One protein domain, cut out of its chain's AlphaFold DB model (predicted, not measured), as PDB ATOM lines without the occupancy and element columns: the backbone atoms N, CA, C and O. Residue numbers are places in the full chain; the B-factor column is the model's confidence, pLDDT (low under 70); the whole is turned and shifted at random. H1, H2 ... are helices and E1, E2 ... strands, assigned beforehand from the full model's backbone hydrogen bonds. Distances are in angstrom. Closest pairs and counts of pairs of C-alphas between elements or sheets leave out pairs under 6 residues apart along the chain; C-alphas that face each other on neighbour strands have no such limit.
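AT A GLANCE: This is residues 3 to 100 of the 101 residues of an uncharacterized protein of Candidatus Frankia californiensis (UniProt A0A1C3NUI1). Little regular structure: a three-strand sheet, E2, E4, E5, and a two-strand ribbon, E1, E3, stand amid long loops, with tiny H2 at one far end. The 98 printed residues, 38 in named elements, run E1 H1 E2 E3 H2 E4 E5, class mixed, both sheets antiparallel. The whole is compact, radius of gyration of the C-alphas 13.9 A, spanning 41 by 30 by 24 A.

HOW THE PARTS SIT: Inner strand E4, residues 82 to 87, is antiparallel to E2, residues 25 to 30 (N 28 to O 84, 2.9 A), and forms a hairpin with E5, residues 95 to 99 (N 83 to O 98, 2.9 A). E1, residues 3 to 8, is antiparallel to E3, residues 64 to 70 (N 5 to O 67, 2.8 A). H1, residues 21 to 24, only grazes the larger sheet; H2, residues 75 to 78, is only just not on it, with 4 pairs of C-alphas within 10 A.

IN THESE COORDINATES: E1 begins at C-alpha 3 (140.068, 226.388, 252.695); E5 ends at C-alpha 99 (146.070, 224.267, 262.414). E3 spans 19.6 A.

THE WHOLE: The printed part has no cut. Links E1 to H1 and E2 to E3 are long. Residues 12 to 16, 42 and 91 to 93 have pLDDT under 70.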
ATOM      1  N   VAL A   3     140.616 226.317 251.340       91.69
ATOM      2  CA  VAL A   3     140.068 226.388 252.695       91.69
ATOM      3  C   VAL A   3     138.739 227.144 252.674       91.69
ATOM      4  O   VAL A   3     138.690 228.259 252.147       91.69
ATOM      5  N   PRO A   4     137.656 226.562 253.219       92.50
ATOM      6  CA  PRO A   4     136.405 227.281 253.387       92.50
ATOM      7  C   PRO A   4     136.545 228.292 254.523       92.50
ATOM      8  O   PRO A   4     137.023 227.970 255.611       92.50
ATOM      9  N   ILE A   5     136.094 229.514 254.275       91.75
ATOM     10  CA  ILE A   5     136.153 230.626 255.213       91.75
ATOM     11  C   ILE A   5     134.741 231.165 255.408       91.75
ATOM     12  O   ILE A   5     134.021 231.420 254.443       91.75
ATOM     13  N   LYS A   6     134.361 231.372 256.669       93.38
ATOM     14  CA  LYS A   6     133.186 232.156 257.046       93.38
ATOM     15  C   LYS A   6     133.665 233.455 257.679       93.38
ATOM     16  O   LYS A   6     134.462 233.420 258.614       93.38
ATOM     17  N   VAL A   7     133.170 234.579 257.176       91.75
ATOM     18  CA  VAL A   7     133.504 235.916 257.674       91.75
ATOM     19  C   VAL A   7     132.255 236.621 258.179       91.75
ATOM     20  O   VAL A   7     131.161 236.435 257.643       91.75
ATOM     21  N   THR A   8     132.439 237.464 259.188       91.31
ATOM     22  CA  THR A   8     131.411 238.358 259.716       91.31
ATOM     23  C   THR A   8     132.024 239.740 259.843       91.31
ATOM     24  O   THR A   8     133.059 239.891 260.492       91.31
ATOM     25  N   TYR A   9     131.401 240.753 259.246       88.12
ATOM     26  CA  TYR A   9     131.864 242.126 259.420       88.12
ATOM     27  C   TYR A   9     131.326 242.679 260.743       88.12
ATOM     28  O   TYR A   9     130.123 242.887 260.904       88.12
ATOM     29  N   THR A  10     132.208 242.908 261.713       85.19
ATOM     30  CA  THR A  10     131.817 243.358 263.060       85.19
ATOM     31  C   THR A  10     131.517 244.856 263.130       85.19
ATOM     32  O   THR A  10     130.846 245.298 264.059       85.19
ATOM     33  N   GLY A  11     132.004 245.655 262.172       74.25
ATOM     34  CA  GLY A  11     131.858 247.114 262.185       74.25
ATOM     35  C   GLY A  11     132.651 247.825 263.286       74.25
ATOM     36  O   GLY A  11     132.368 248.981 263.582       74.25
ATOM     37  N   THR A  12     133.625 247.152 263.908       64.94
ATOM     38  CA  THR A  12     134.363 247.664 265.078       64.94
ATOM     39  C   THR A  12     135.704 248.337 264.751       64.94
ATOM     40  O   THR A  12     136.467 248.628 265.666       64.94
ATOM     41  N   GLY A  13     136.003 248.606 263.476       61.22
ATOM     42  CA  GLY A  13     137.213 249.319 263.040       61.22
ATOM     43  C   GLY A  13     136.965 250.808 262.765       61.22
ATOM     44  O   GLY A  13     135.835 251.224 262.527       61.22
ATOM     45  N   SER A  14     138.025 251.618 262.732       55.25
ATOM     46  CA  SER A  14     138.003 253.063 262.416       55.25
ATOM     47  C   SER A  14     137.653 253.405 260.950       55.25
ATOM     48  O   SER A  14     137.882 254.531 260.506       55.25
ATOM     49  N   GLY A  15     137.123 252.442 260.192       60.28
ATOM     50  CA  GLY A  15     136.812 252.544 258.766       60.28
ATOM     51  C   GLY A  15     135.451 253.172 258.443       60.28
ATOM     52  O   GLY A  15     134.755 253.714 259.297       60.28
ATOM     53  N   THR A  16     135.058 253.071 257.171       60.62
ATOM     54  CA  THR A  16     133.883 253.708 256.539       60.62
ATOM     55  C   THR A  16     132.518 253.159 256.979       60.62
ATOM     56  O   THR A  16     131.493 253.609 256.471       60.62
ATOM     57  N   GLY A  17     132.479 252.208 257.920       80.75
ATOM     58  CA  GLY A  17     131.262 251.480 258.304       80.75
ATOM     59  C   GLY A  17     130.919 250.305 257.378       80.75
ATOM     60  O   GLY A  17     129.819 249.765 257.470       80.75
ATOM     61  N   SER A  18     131.847 249.913 256.508       87.00
ATOM     62  CA  SER A  18     131.770 248.761 255.610       87.00
ATOM     63  C   SER A  18     133.165 248.164 255.385       87.00
ATOM     64  O   SER A  18     134.166 248.740 255.822       87.00
ATOM     65  N   GLY A  19     133.236 246.992 254.756       88.06
ATOM     66  CA  GLY A  19     134.496 246.322 254.432       88.06
ATOM     67  C   GLY A  19     134.322 245.266 253.350       88.06
ATOM     68  O   GLY A  19     133.220 244.778 253.120       88.06
ATOM     69  N   THR A  20     135.403 244.909 252.670       91.12
ATOM     70  CA  THR A  20     135.406 243.883 251.625       91.12
ATOM     71  C   THR A  20     136.417 242.797 251.994       91.12
ATOM     72  O   THR A  20     137.616 243.081 252.009       91.12
ATOM     73  N   PRO A  21     135.990 241.546 252.269       90.56
ATOM     74  CA  PRO A  21     136.855 240.534 252.884       90.56
ATOM     75  C   PRO A  21     138.166 240.260 252.150       90.56
ATOM     76  O   PRO A  21     139.189 240.077 252.794       90.56
ATOM     77  N   TRP A  22     138.153 240.251 250.817       89.50
ATOM     78  CA  TRP A  22     139.351 239.974 250.018       89.50
ATOM     79  C   TRP A  22     140.341 241.147 249.950       89.50
ATOM     80  O   TRP A  22     141.471 240.958 249.512       89.50
ATOM     81  N   VAL A  23     139.928 242.345 250.372       89.19
ATOM     82  CA  VAL A  23     140.806 243.512 250.543       89.19
ATOM     83  C   VAL A  23     141.299 243.575 251.986       89.19
ATOM     84  O   VAL A  23     142.495 243.722 252.239       89.19
ATOM     85  N   ASP A  24     140.371 243.445 252.933       88.12
ATOM     86  CA  ASP A  24     140.621 243.705 254.349       88.12
ATOM     87  C   ASP A  24     141.350 242.559 255.053       88.12
ATOM     88  O   ASP A  24     141.991 242.793 256.076       88.12
ATOM     89  N   LEU A  25     141.278 241.335 254.520       89.31
ATOM     90  CA  LEU A  25     141.923 240.156 255.091       89.31
ATOM     91  C   LEU A  25     143.026 239.617 254.180       89.31
ATOM     92  O   LEU A  25     142.844 239.427 252.979       89.31
ATOM     93  N   SER A  26     144.146 239.269 254.802       90.31
ATOM     94  CA  SER A  26     145.231 238.482 254.232       90.31
ATOM     95  C   SER A  26     145.091 237.049 254.740       90.31
ATOM     96  O   SER A  26     145.126 236.790 255.947       90.31
ATOM     97  N   ILE A  27     144.891 236.110 253.810       91.38
ATOM     98  CA  ILE A  27     144.734 234.682 254.100       91.38
ATOM     99  C   ILE A  27     145.902 233.943 253.465       91.38
ATOM    100  O   ILE A  27     146.004 233.859 252.246       91.38
ATOM    101  N   ARG A  28     146.793 233.406 254.297       92.62
ATOM    102  CA  ARG A  28     148.046 232.772 253.862       92.62
ATOM    103  C   ARG A  28     148.202 231.403 254.494       92.62
ATOM    104  O   ARG A  28     147.555 231.094 255.487       92.62
ATOM    105  N   PHE A  29     149.096 230.584 253.963       93.69
ATOM    106  CA  PHE A  29     149.436 229.300 254.563       93.69
ATOM    107  C   PHE A  29     150.853 229.327 255.128       93.69
ATOM    108  O   PHE A  29     151.788 229.692 254.423       93.69
ATOM    109  N   HIS A  30     151.018 228.935 256.389       94.38
ATOM    110  CA  HIS A  30     152.303 228.681 257.028       94.38
ATOM    111  C   HIS A  30     152.640 227.197 256.907       94.38
ATOM    112  O   HIS A  30     152.001 226.358 257.545       94.38
ATOM    113  N   GLY A  31     153.631 226.878 256.081       94.31
ATOM    114  CA  GLY A  31     154.111 225.516 255.892       94.31
ATOM    115  C   GLY A  31     154.916 225.003 257.081       94.31
ATOM    116  O   GLY A  31     155.523 225.779 257.817       94.31
ATOM    117  N   SER A  32     154.980 223.684 257.237       95.06
ATOM    118  CA  SER A  32     155.752 223.028 258.304       95.06
ATOM    119  C   SER A  32     157.262 223.286 258.243       95.06
ATOM    120  O   SER A  32     157.941 223.202 259.264       95.06
ATOM    121  N   GLY A  33     157.796 223.658 257.074       93.25
ATOM    122  CA  GLY A  33     159.175 224.120 256.904       93.25
ATOM    123  C   GLY A  33     159.408 225.590 257.276       93.25
ATOM    124  O   GLY A  33     160.522 226.077 257.112       93.25
ATOM    125  N   GLY A  34     158.384 226.311 257.748       92.12
ATOM    126  CA  GLY A  34     158.469 227.704 258.199       92.12
ATOM    127  C   GLY A  34     158.219 228.764 257.119       92.12
ATOM    128  O   GLY A  34     158.164 229.954 257.430       92.12
ATOM    129  N   ASN A  35     158.039 228.353 255.861       92.38
ATOM    130  CA  ASN A  35     157.743 229.250 254.741       92.38
ATOM    131  C   ASN A  35     156.259 229.639 254.693       92.38
ATOM    132  O   ASN A  35     155.398 228.896 255.169       92.38
ATOM    133  N   THR A  36     155.948 230.780 254.074       92.44
ATOM    134  CA  THR A  36     154.562 231.212 253.840       92.44
ATOM    135  C   THR A  36     154.196 231.213 252.362       92.44
ATOM    136  O   THR A  36     154.997 231.638 251.534       92.44
ATOM    137  N   PHE A  37     152.965 230.812 252.063       92.25
ATOM    138  CA  PHE A  37     152.386 230.676 250.722       92.25
ATOM    139  C   PHE A  37     151.013 231.370 250.675       92.25
ATOM    140  O   PHE A  37     150.474 231.698 251.735       92.25
ATOM    141  N   GLY A  38     150.413 231.582 249.498       85.69
ATOM    142  CA  GLY A  38     149.091 232.228 249.411       85.69
ATOM    143  C   GLY A  38     149.118 233.766 249.371       85.69
ATOM    144  O   GLY A  38     148.123 234.394 249.708       85.69
ATOM    145  N   ALA A  39     150.263 234.390 249.061       72.12
ATOM    146  CA  ALA A  39     150.437 235.850 249.073       72.12
ATOM    147  C   ALA A  39     150.310 236.521 247.686       72.12
ATOM    148  O   ALA A  39     150.708 237.676 247.536       72.12
ATOM    149  N   GLY A  40     149.803 235.818 246.668       71.19
ATOM    150  CA  GLY A  40     149.591 236.374 245.325       71.19
ATOM    151  C   GLY A  40     150.857 236.511 244.468       71.19
ATOM    152  O   GLY A  40     150.903 237.354 243.576       71.19
ATOM    153  N   GLY A  41     151.895 235.714 244.745       70.88
ATOM    154  CA  GLY A  41     153.086 235.617 243.887       70.88
ATOM    155  C   GLY A  41     152.806 234.894 242.561       70.88
ATOM    156  O   GLY A  41     151.768 234.260 242.406       70.88
ATOM    157  N   GLU A  42     153.746 234.948 241.611       69.81
ATOM    158  CA  GLU A  42     153.584 234.352 240.266       69.81
ATOM    159  C   GLU A  42     153.274 232.841 240.297       69.81
ATOM    160  O   GLU A  42     152.523 232.346 239.459       69.81
ATOM    161  N   ASP A  43     153.780 232.125 241.305       73.00
ATOM    162  CA  ASP A  43     153.561 230.683 241.496       73.00
ATOM    163  C   ASP A  43     152.327 230.351 242.362       73.00
ATOM    164  O   ASP A  43     152.020 229.182 242.625       73.00
ATOM    165  N   ASP A  44     151.597 231.370 242.818       82.31
ATOM    166  CA  ASP A  44     150.444 231.243 243.706       82.31
ATOM    167  C   ASP A  44     149.124 231.172 242.933       82.31
ATOM    168  O   ASP A  44     148.196 231.956 243.125       82.31
ATOM    169  N   TYR A  45     149.061 230.220 242.001       82.38
ATOM    170  CA  TYR A  45     147.905 230.011 241.139       82.38
ATOM    171  C   TYR A  45     147.168 228.717 241.479       82.38
ATOM    172  O   TYR A  45     147.733 227.624 241.470       82.38
ATOM    173  N   CYS A  46     145.864 228.840 241.716       88.06
ATOM    174  CA  CYS A  46     144.989 227.722 242.064       88.06
ATOM    175  C   CYS A  46     143.976 227.345 240.980       88.06
ATOM    176  O   CYS A  46     143.098 226.517 241.226       88.06
ATOM    177  N   GLY A  47     144.062 227.943 239.792       88.25
ATOM    178  CA  GLY A  47     142.979 227.836 238.821       88.25
ATOM    179  C   GLY A  47     141.765 228.671 239.225       88.25
ATOM    180  O   GLY A  47     141.876 229.669 239.936       88.25
ATOM    181  N   VAL A  48     140.592 228.246 238.754       91.50
ATOM    182  CA  VAL A  48     139.310 228.822 239.170       91.50
ATOM    183  C   VAL A  48     138.965 228.295 240.560       91.50
ATOM    184  O   VAL A  48     138.810 227.088 240.747       91.50
ATOM    185  N   VAL A  49     138.830 229.206 241.521       92.81
ATOM    186  CA  VAL A  49     138.395 228.880 242.881       92.81
ATOM    187  C   VAL A  49     136.863 228.865 242.909       92.81
ATOM    188  O   VAL A  49     136.259 229.901 242.637       92.81
ATOM    189  N   PRO A  50     136.215 227.723 243.199       94.06
ATOM    190  CA  PRO A  50     134.763 227.683 243.348       94.06
ATOM    191  C   PRO A  50     134.340 228.506 244.568       94.06
ATOM    192  O   PRO A  50     135.004 228.430 245.602       94.06
ATOM    193  N   ASP A  51     133.240 229.254 244.453       95.12
ATOM    194  CA  ASP A  51     132.709 230.129 245.509       95.12
ATOM    195  C   ASP A  51     133.809 230.999 246.137       95.12
ATOM    196  O   ASP A  51     134.034 230.963 247.348       95.12
ATOM    197  N   SER A  52     134.579 231.702 245.302       94.25
ATOM    198  CA  SER A  52     135.772 232.415 245.754       94.25
ATOM    199  C   SER A  52     135.416 233.474 246.790       94.25
ATOM    200  O   SER A  52     134.470 234.241 246.620       94.25
ATOM    201  N   LEU A  53     136.221 233.589 247.849       92.94
ATOM    202  CA  LEU A  53     136.076 234.697 248.796       92.94
ATOM    203  C   LEU A  53     136.269 236.061 248.102       92.94
ATOM    204  O   LEU A  53     135.720 237.064 248.552       92.94
ATOM    205  N   SER A  54     136.994 236.099 246.979       91.88
ATOM    206  CA  SER A  54     137.136 237.293 246.133       91.88
ATOM    207  C   SER A  54     135.842 237.713 245.428       91.88
ATOM    208  O   SER A  54     135.745 238.856 244.995       91.88
ATOM    209  N   ASP A  55     134.846 236.826 245.342       95.00
ATOM    210  CA  ASP A  55     133.531 237.140 244.770       95.00
ATOM    211  C   ASP A  55     132.592 237.779 245.810       95.00
ATOM    212  O   ASP A  55     131.520 238.292 245.469       95.00
ATOM    213  N   VAL A  56     132.980 237.778 247.092       95.12
ATOM    214  CA  VAL A  56     132.211 238.427 248.155       95.12
ATOM    215  C   VAL A  56     132.294 239.942 247.989       95.12
ATOM    216  O   VAL A  56     133.369 240.542 248.001       95.12
ATOM    217  N   SER A  57     131.122 240.556 247.835       94.06
ATOM    218  CA  SER A  57     130.963 242.008 247.745       94.06
ATOM    219  C   SER A  57     131.164 242.693 249.096       94.06
ATOM    220  O   SER A  57     131.304 242.047 250.133       94.06
ATOM    221  N   GLU A  58     131.145 244.023 249.080       93.62
ATOM    222  CA  GLU A  58     131.174 244.847 250.286       93.62
ATOM    223  C   GLU A  58     130.125 244.397 251.322       93.62
ATOM    224  O   GLU A  58     128.962 244.126 251.013       93.62
ATOM    225  N   MET A  59     130.565 244.324 252.573       93.00
ATOM    226  CA  MET A  59     129.812 243.884 253.734       93.00
ATOM    227  C   MET A  59     129.593 245.050 254.700       93.00
ATOM    228  O   MET A  59     130.463 245.894 254.907       93.00
ATOM    229  N   PHE A  60     128.420 245.053 255.329       91.25
ATOM    230  CA  PHE A  60     127.987 246.037 256.324       91.25
ATOM    231  C   PHE A  60     127.886 245.390 257.717       91.25
ATOM    232  O   PHE A  60     127.976 244.165 257.820       91.25
ATOM    233  N   PRO A  61     127.718 246.165 258.809       90.81
ATOM    234  CA  PRO A  61     127.725 245.641 260.175       90.81
ATOM    235  C   PRO A  61     126.801 244.440 260.369       90.81
ATOM    236  O   PRO A  61     125.611 244.495 260.058       90.81
ATOM    237  N   ASN A  62     127.365 243.375 260.939       89.81
ATOM    238  CA  ASN A  62     126.741 242.077 261.202       89.81
ATOM    239  C   ASN A  62     126.410 241.239 259.957       89.81
ATOM    240  O   ASN A  62     125.797 240.181 260.092       89.81
ATOM    241  N   ALA A  63     126.806 241.669 258.756       92.94
ATOM    242  CA  ALA A  63     126.713 240.819 257.580       92.94
ATOM    243  C   ALA A  63     127.652 239.615 257.726       92.94
ATOM    244  O   ALA A  63     128.768 239.737 258.239       92.94
ATOM    245  N   GLU A  64     127.204 238.468 257.228       95.25
ATOM    246  CA  GLU A  64     127.985 237.239 257.142       95.25
ATOM    247  C   GLU A  64     128.130 236.822 255.682       95.25
ATOM    248  O   GLU A  64     127.200 236.967 254.889       95.25
ATOM    249  N   ALA A  65     129.284 236.260 255.344       95.06
ATOM    250  CA  ALA A  65     129.525 235.649 254.046       95.06
ATOM    251  C   ALA A  65     130.369 234.386 254.208       95.06
ATOM    252  O   ALA A  65     130.994 234.145 255.245       95.06
ATOM    253  N   SER A  66     130.367 233.540 253.185       95.38
ATOM    254  CA  SER A  66     131.233 232.367 253.118       95.38
ATOM    255  C   SER A  66     131.795 232.229 251.715       95.38
ATOM    256  O   SER A  66     131.123 232.573 250.747       95.38
ATOM    257  N   GLY A  67     133.020 231.734 251.628       94.50
ATOM    258  CA  GLY A  67     133.709 231.503 250.370       94.50
ATOM    259  C   GLY A  67     134.994 230.722 250.594       94.50
ATOM    260  O   GLY A  67     135.387 230.463 251.732       94.50
ATOM    261  N   ASN A  68     135.651 230.337 249.512       94.44
ATOM    262  CA  ASN A  68     136.908 229.611 249.560       94.44
ATOM    263  C   ASN A  68     138.083 230.558 249.322       94.44
ATOM    264  O   ASN A  68     138.069 231.371 248.399       94.44
ATOM    265  N   ALA A  69     139.124 230.408 250.136       92.44
ATOM    266  CA  ALA A  69     140.448 230.938 249.842       92.44
ATOM    267  C   ALA A  69     141.341 229.813 249.308       92.44
ATOM    268  O   ALA A  69     141.111 228.631 249.591       92.44
ATOM    269  N   CYS A  70     142.366 230.174 248.539       92.25
ATOM    270  CA  CYS A  70     143.334 229.217 248.034       92.25
ATOM    271  C   CYS A  70     144.771 229.677 248.250       92.25
ATOM    272  O   CYS A  70     145.065 230.859 248.140       92.25
ATOM    273  N   GLY A  71     145.655 228.712 248.498       91.44
ATOM    274  CA  GLY A  71     147.101 228.896 248.416       91.44
ATOM    275  C   GLY A  71     147.744 227.760 247.629       91.44
ATOM    276  O   GLY A  71     147.400 226.584 247.828       91.44
ATOM    277  N   SER A  72     148.667 228.093 246.731       92.50
ATOM    278  CA  SER A  72     149.550 227.126 246.076       92.50
ATOM    279  C   SER A  72     150.661 226.744 247.053       92.50
ATOM    280  O   SER A  72     151.502 227.566 247.410       92.50
ATOM    281  N   VAL A  73     150.629 225.509 247.558       91.81
ATOM    282  CA  VAL A  73     151.525 225.050 248.629       91.81
ATOM    283  C   VAL A  73     152.191 223.741 248.203       91.81
ATOM    284  O   VAL A  73     151.473 222.805 247.837       91.81
ATOM    285  N   PRO A  74     153.529 223.632 248.283       92.56
ATOM    286  CA  PRO A  74     154.227 222.363 248.120       92.56
ATOM    287  C   PRO A  74     153.700 221.307 249.097       92.56
ATOM    288  O   PRO A  74     153.481 221.579 250.276       92.56
ATOM    289  N   THR A  75     153.480 220.083 248.621       93.00
ATOM    290  CA  THR A  75     152.807 219.035 249.405       93.00
ATOM    291  C   THR A  75     153.551 218.642 250.683       93.00
ATOM    292  O   THR A  75     152.914 218.292 251.672       93.00
ATOM    293  N   ASP A  76     154.881 218.731 250.689       95.00
ATOM    294  CA  ASP A  76     155.740 218.467 251.852       95.00
ATOM    295  C   ASP A  76     155.592 219.519 252.964       95.00
ATOM    296  O   ASP A  76     155.919 219.249 254.115       95.00
ATOM    297  N   GLN A  77     155.054 220.695 252.639       94.94
ATOM    298  CA  GLN A  77     154.828 221.791 253.579       94.94
ATOM    299  C   GLN A  77     153.434 221.749 254.222       94.94
ATOM    300  O   GLN A  77     153.198 222.446 255.209       94.94
ATOM    301  N   VAL A  78     152.496 220.969 253.669       93.06
ATOM    302  CA  VAL A  78     151.086 220.964 254.101       93.06
ATOM    303  C   VAL A  78     150.916 220.292 255.461       93.06
ATOM    304  O   VAL A  78     150.250 220.834 256.343       93.06
ATOM    305  N   GLN A  79     151.510 219.111 255.650       93.38
ATOM    306  CA  GLN A  79     151.361 218.372 256.902       93.38
ATOM    307  C   GLN A  79     152.079 219.101 258.042       93.38
ATOM    308  O   GLN A  79     153.278 219.353 257.960       93.38
ATOM    309  N   GLY A  80     151.344 219.416 259.112       90.75
ATOM    310  CA  GLY A  80     151.851 220.214 260.233       90.75
ATOM    311  C   GLY A  80     151.868 221.725 259.973       90.75
ATOM    312  O   GLY A  80     152.338 222.474 260.825       90.75
ATOM    313  N   GLY A  81     151.365 222.173 258.820       93.75
ATOM    314  CA  GLY A  81     151.158 223.586 258.525       93.75
ATOM    315  C   GLY A  81     149.845 224.138 259.093       93.75
ATOM    316  O   GLY A  81     149.031 223.427 259.691       93.75
ATOM    317  N   SER A  82     149.634 225.438 258.905       95.12
ATOM    318  CA  SER A  82     148.450 226.151 259.393       95.12
ATOM    319  C   SER A  82     148.045 227.292 258.470       95.12
ATOM    320  O   SER A  82     148.883 227.908 257.815       95.12
ATOM    321  N   TRP A  83     146.754 227.601 258.435       93.94
ATOM    322  CA  TRP A  83     146.265 228.820 257.802       93.94
ATOM    323  C   TRP A  83     146.475 230.015 258.724       93.94
ATOM    324  O   TRP A  83     146.240 229.935 259.928       93.94
ATOM    325  N   ILE A  84     146.900 231.123 258.138       92.69
ATOM    326  CA  ILE A  84     147.038 232.432 258.756       92.69
ATOM    327  C   ILE A  84     145.897 233.302 258.247       92.69
ATOM    328  O   ILE A  84     145.709 233.401 257.036       92.69
ATOM    329  N   VAL A  85     145.200 233.972 259.162       90.62
ATOM    330  CA  VAL A  85     144.286 235.071 258.838       90.62
ATOM    331  C   VAL A  85     144.722 236.306 259.620       90.62
ATOM    332  O   VAL A  85     144.917 236.243 260.837       90.62
ATOM    333  N   GLU A  86     144.907 237.417 258.917       88.88
ATOM    334  CA  GLU A  86     145.293 238.710 259.488       88.88
ATOM    335  C   GLU A  86     144.606 239.855 258.733       88.88
ATOM    336  O   GLU A  86     144.234 239.701 257.571       88.88
ATOM    337  N   GLU A  87     144.439 241.003 259.383       86.62
ATOM    338  CA  GLU A  87     143.969 242.214 258.710       86.62
ATOM    339  C   GLU A  87     145.079 242.781 257.808       86.62
ATOM    340  O   GLU A  87     146.209 242.981 258.253       86.62
ATOM    341  N   SER A  88     144.764 243.078 256.546       83.19
ATOM    342  CA  SER A  88     145.744 243.514 255.537       83.19
ATOM    343  C   SER A  88     146.363 244.884 255.831       83.19
ATOM    344  O   SER A  88     147.518 245.130 255.486       83.19
ATOM    345  N   LEU A  89     145.587 245.797 256.425       75.31
ATOM    346  CA  LEU A  89     145.936 247.220 256.572       75.31
ATOM    347  C   LEU A  89     146.049 247.668 258.035       75.31
ATOM    348  O   LEU A  89     146.123 248.865 258.317       75.31
ATOM    349  N   SER A  90     146.047 246.719 258.967       73.62
ATOM    350  CA  SER A  90     146.118 247.015 260.392       73.62
ATOM    351  C   SER A  90     147.547 247.333 260.819       73.62
ATOM    352  O   SER A  90     148.501 246.660 260.427       73.62
ATOM    353  N   LEU A  91     147.697 248.374 261.640       68.31
ATOM    354  CA  LEU A  91     148.961 248.673 262.323       68.31
ATOM    355  C   LEU A  91     149.124 247.830 263.594       68.31
ATOM    356  O   LEU A  91     150.233 247.715 264.121       68.31
ATOM    357  N   ASP A  92     148.035 247.217 264.058       68.31
ATOM    358  CA  ASP A  92     148.053 246.259 265.147       68.31
ATOM    359  C   ASP A  92     148.436 244.883 264.592       68.31
ATOM    360  O   ASP A  92     147.891 244.400 263.603       68.31
ATOM    361  N   SER A  93     149.396 244.213 265.231       62.50
ATOM    362  CA  SER A  93     149.916 242.913 264.772       62.50
ATOM    363  C   SER A  93     148.996 241.739 265.135       62.50
ATOM    364  O   SER A  93     149.458 240.724 265.665       62.50
ATOM    365  N   SER A  94     147.688 241.870 264.907       73.25
ATOM    366  CA  SER A  94     146.739 240.795 265.189       73.25
ATOM    367  C   SER A  94     146.785 239.733 264.082       73.25
ATOM    368  O   SER A  94     146.599 240.012 262.900       73.25
ATOM    369  N   ARG A  95     147.098 238.494 264.469       80.25
ATOM    370  CA  ARG A  95     147.169 237.338 263.572       80.25
ATOM    371  C   ARG A  95     146.585 236.121 264.259       80.25
ATOM    372  O   ARG A  95     146.955 235.817 265.393       80.25
ATOM    373  N   VAL A  96     145.743 235.389 263.542       83.19
ATOM    374  CA  VAL A  96     145.173 234.125 264.010       83.19
ATOM    375  C   VAL A  96     145.707 232.976 263.160       83.19
ATOM    376  O   VAL A  96     145.819 233.096 261.941       83.19
ATOM    377  N   PHE A  97     146.045 231.863 263.817       82.94
ATOM    378  CA  PHE A  97     146.502 230.633 263.175       82.94
ATOM    379  C   PHE A  97     145.471 229.518 263.363       82.94
ATOM    380  O   PHE A  97     145.014 229.275 264.481       82.94
ATOM    381  N   PHE A  98     145.162 228.804 262.283       84.50
ATOM    382  CA  PHE A  98     144.277 227.643 262.273       84.50
ATOM    383  C   PHE A  98     145.060 226.417 261.801       84.50
ATOM    384  O   PHE A  98     145.428 226.314 260.629       84.50
ATOM    385  N   ALA A  99     145.356 225.502 262.724       76.75
ATOM    386  CA  ALA A  99     146.070 224.267 262.414       76.75
ATOM    387  C   ALA A  99     145.207 223.327 261.560       76.75
ATOM    388  O   ALA A  99     144.001 223.210 261.782       76.75
ATOM    389  N   LEU A 100     145.839 222.639 260.606       73.50
ATOM    390  CA  LEU A 100     145.216 221.505 259.929       73.50
ATOM    391  C   LEU A 100     145.222 220.298 260.879       73.50
ATOM    392  O   LEU A 100     146.258 219.986 261.468       73.50
TER     393      LEU A 100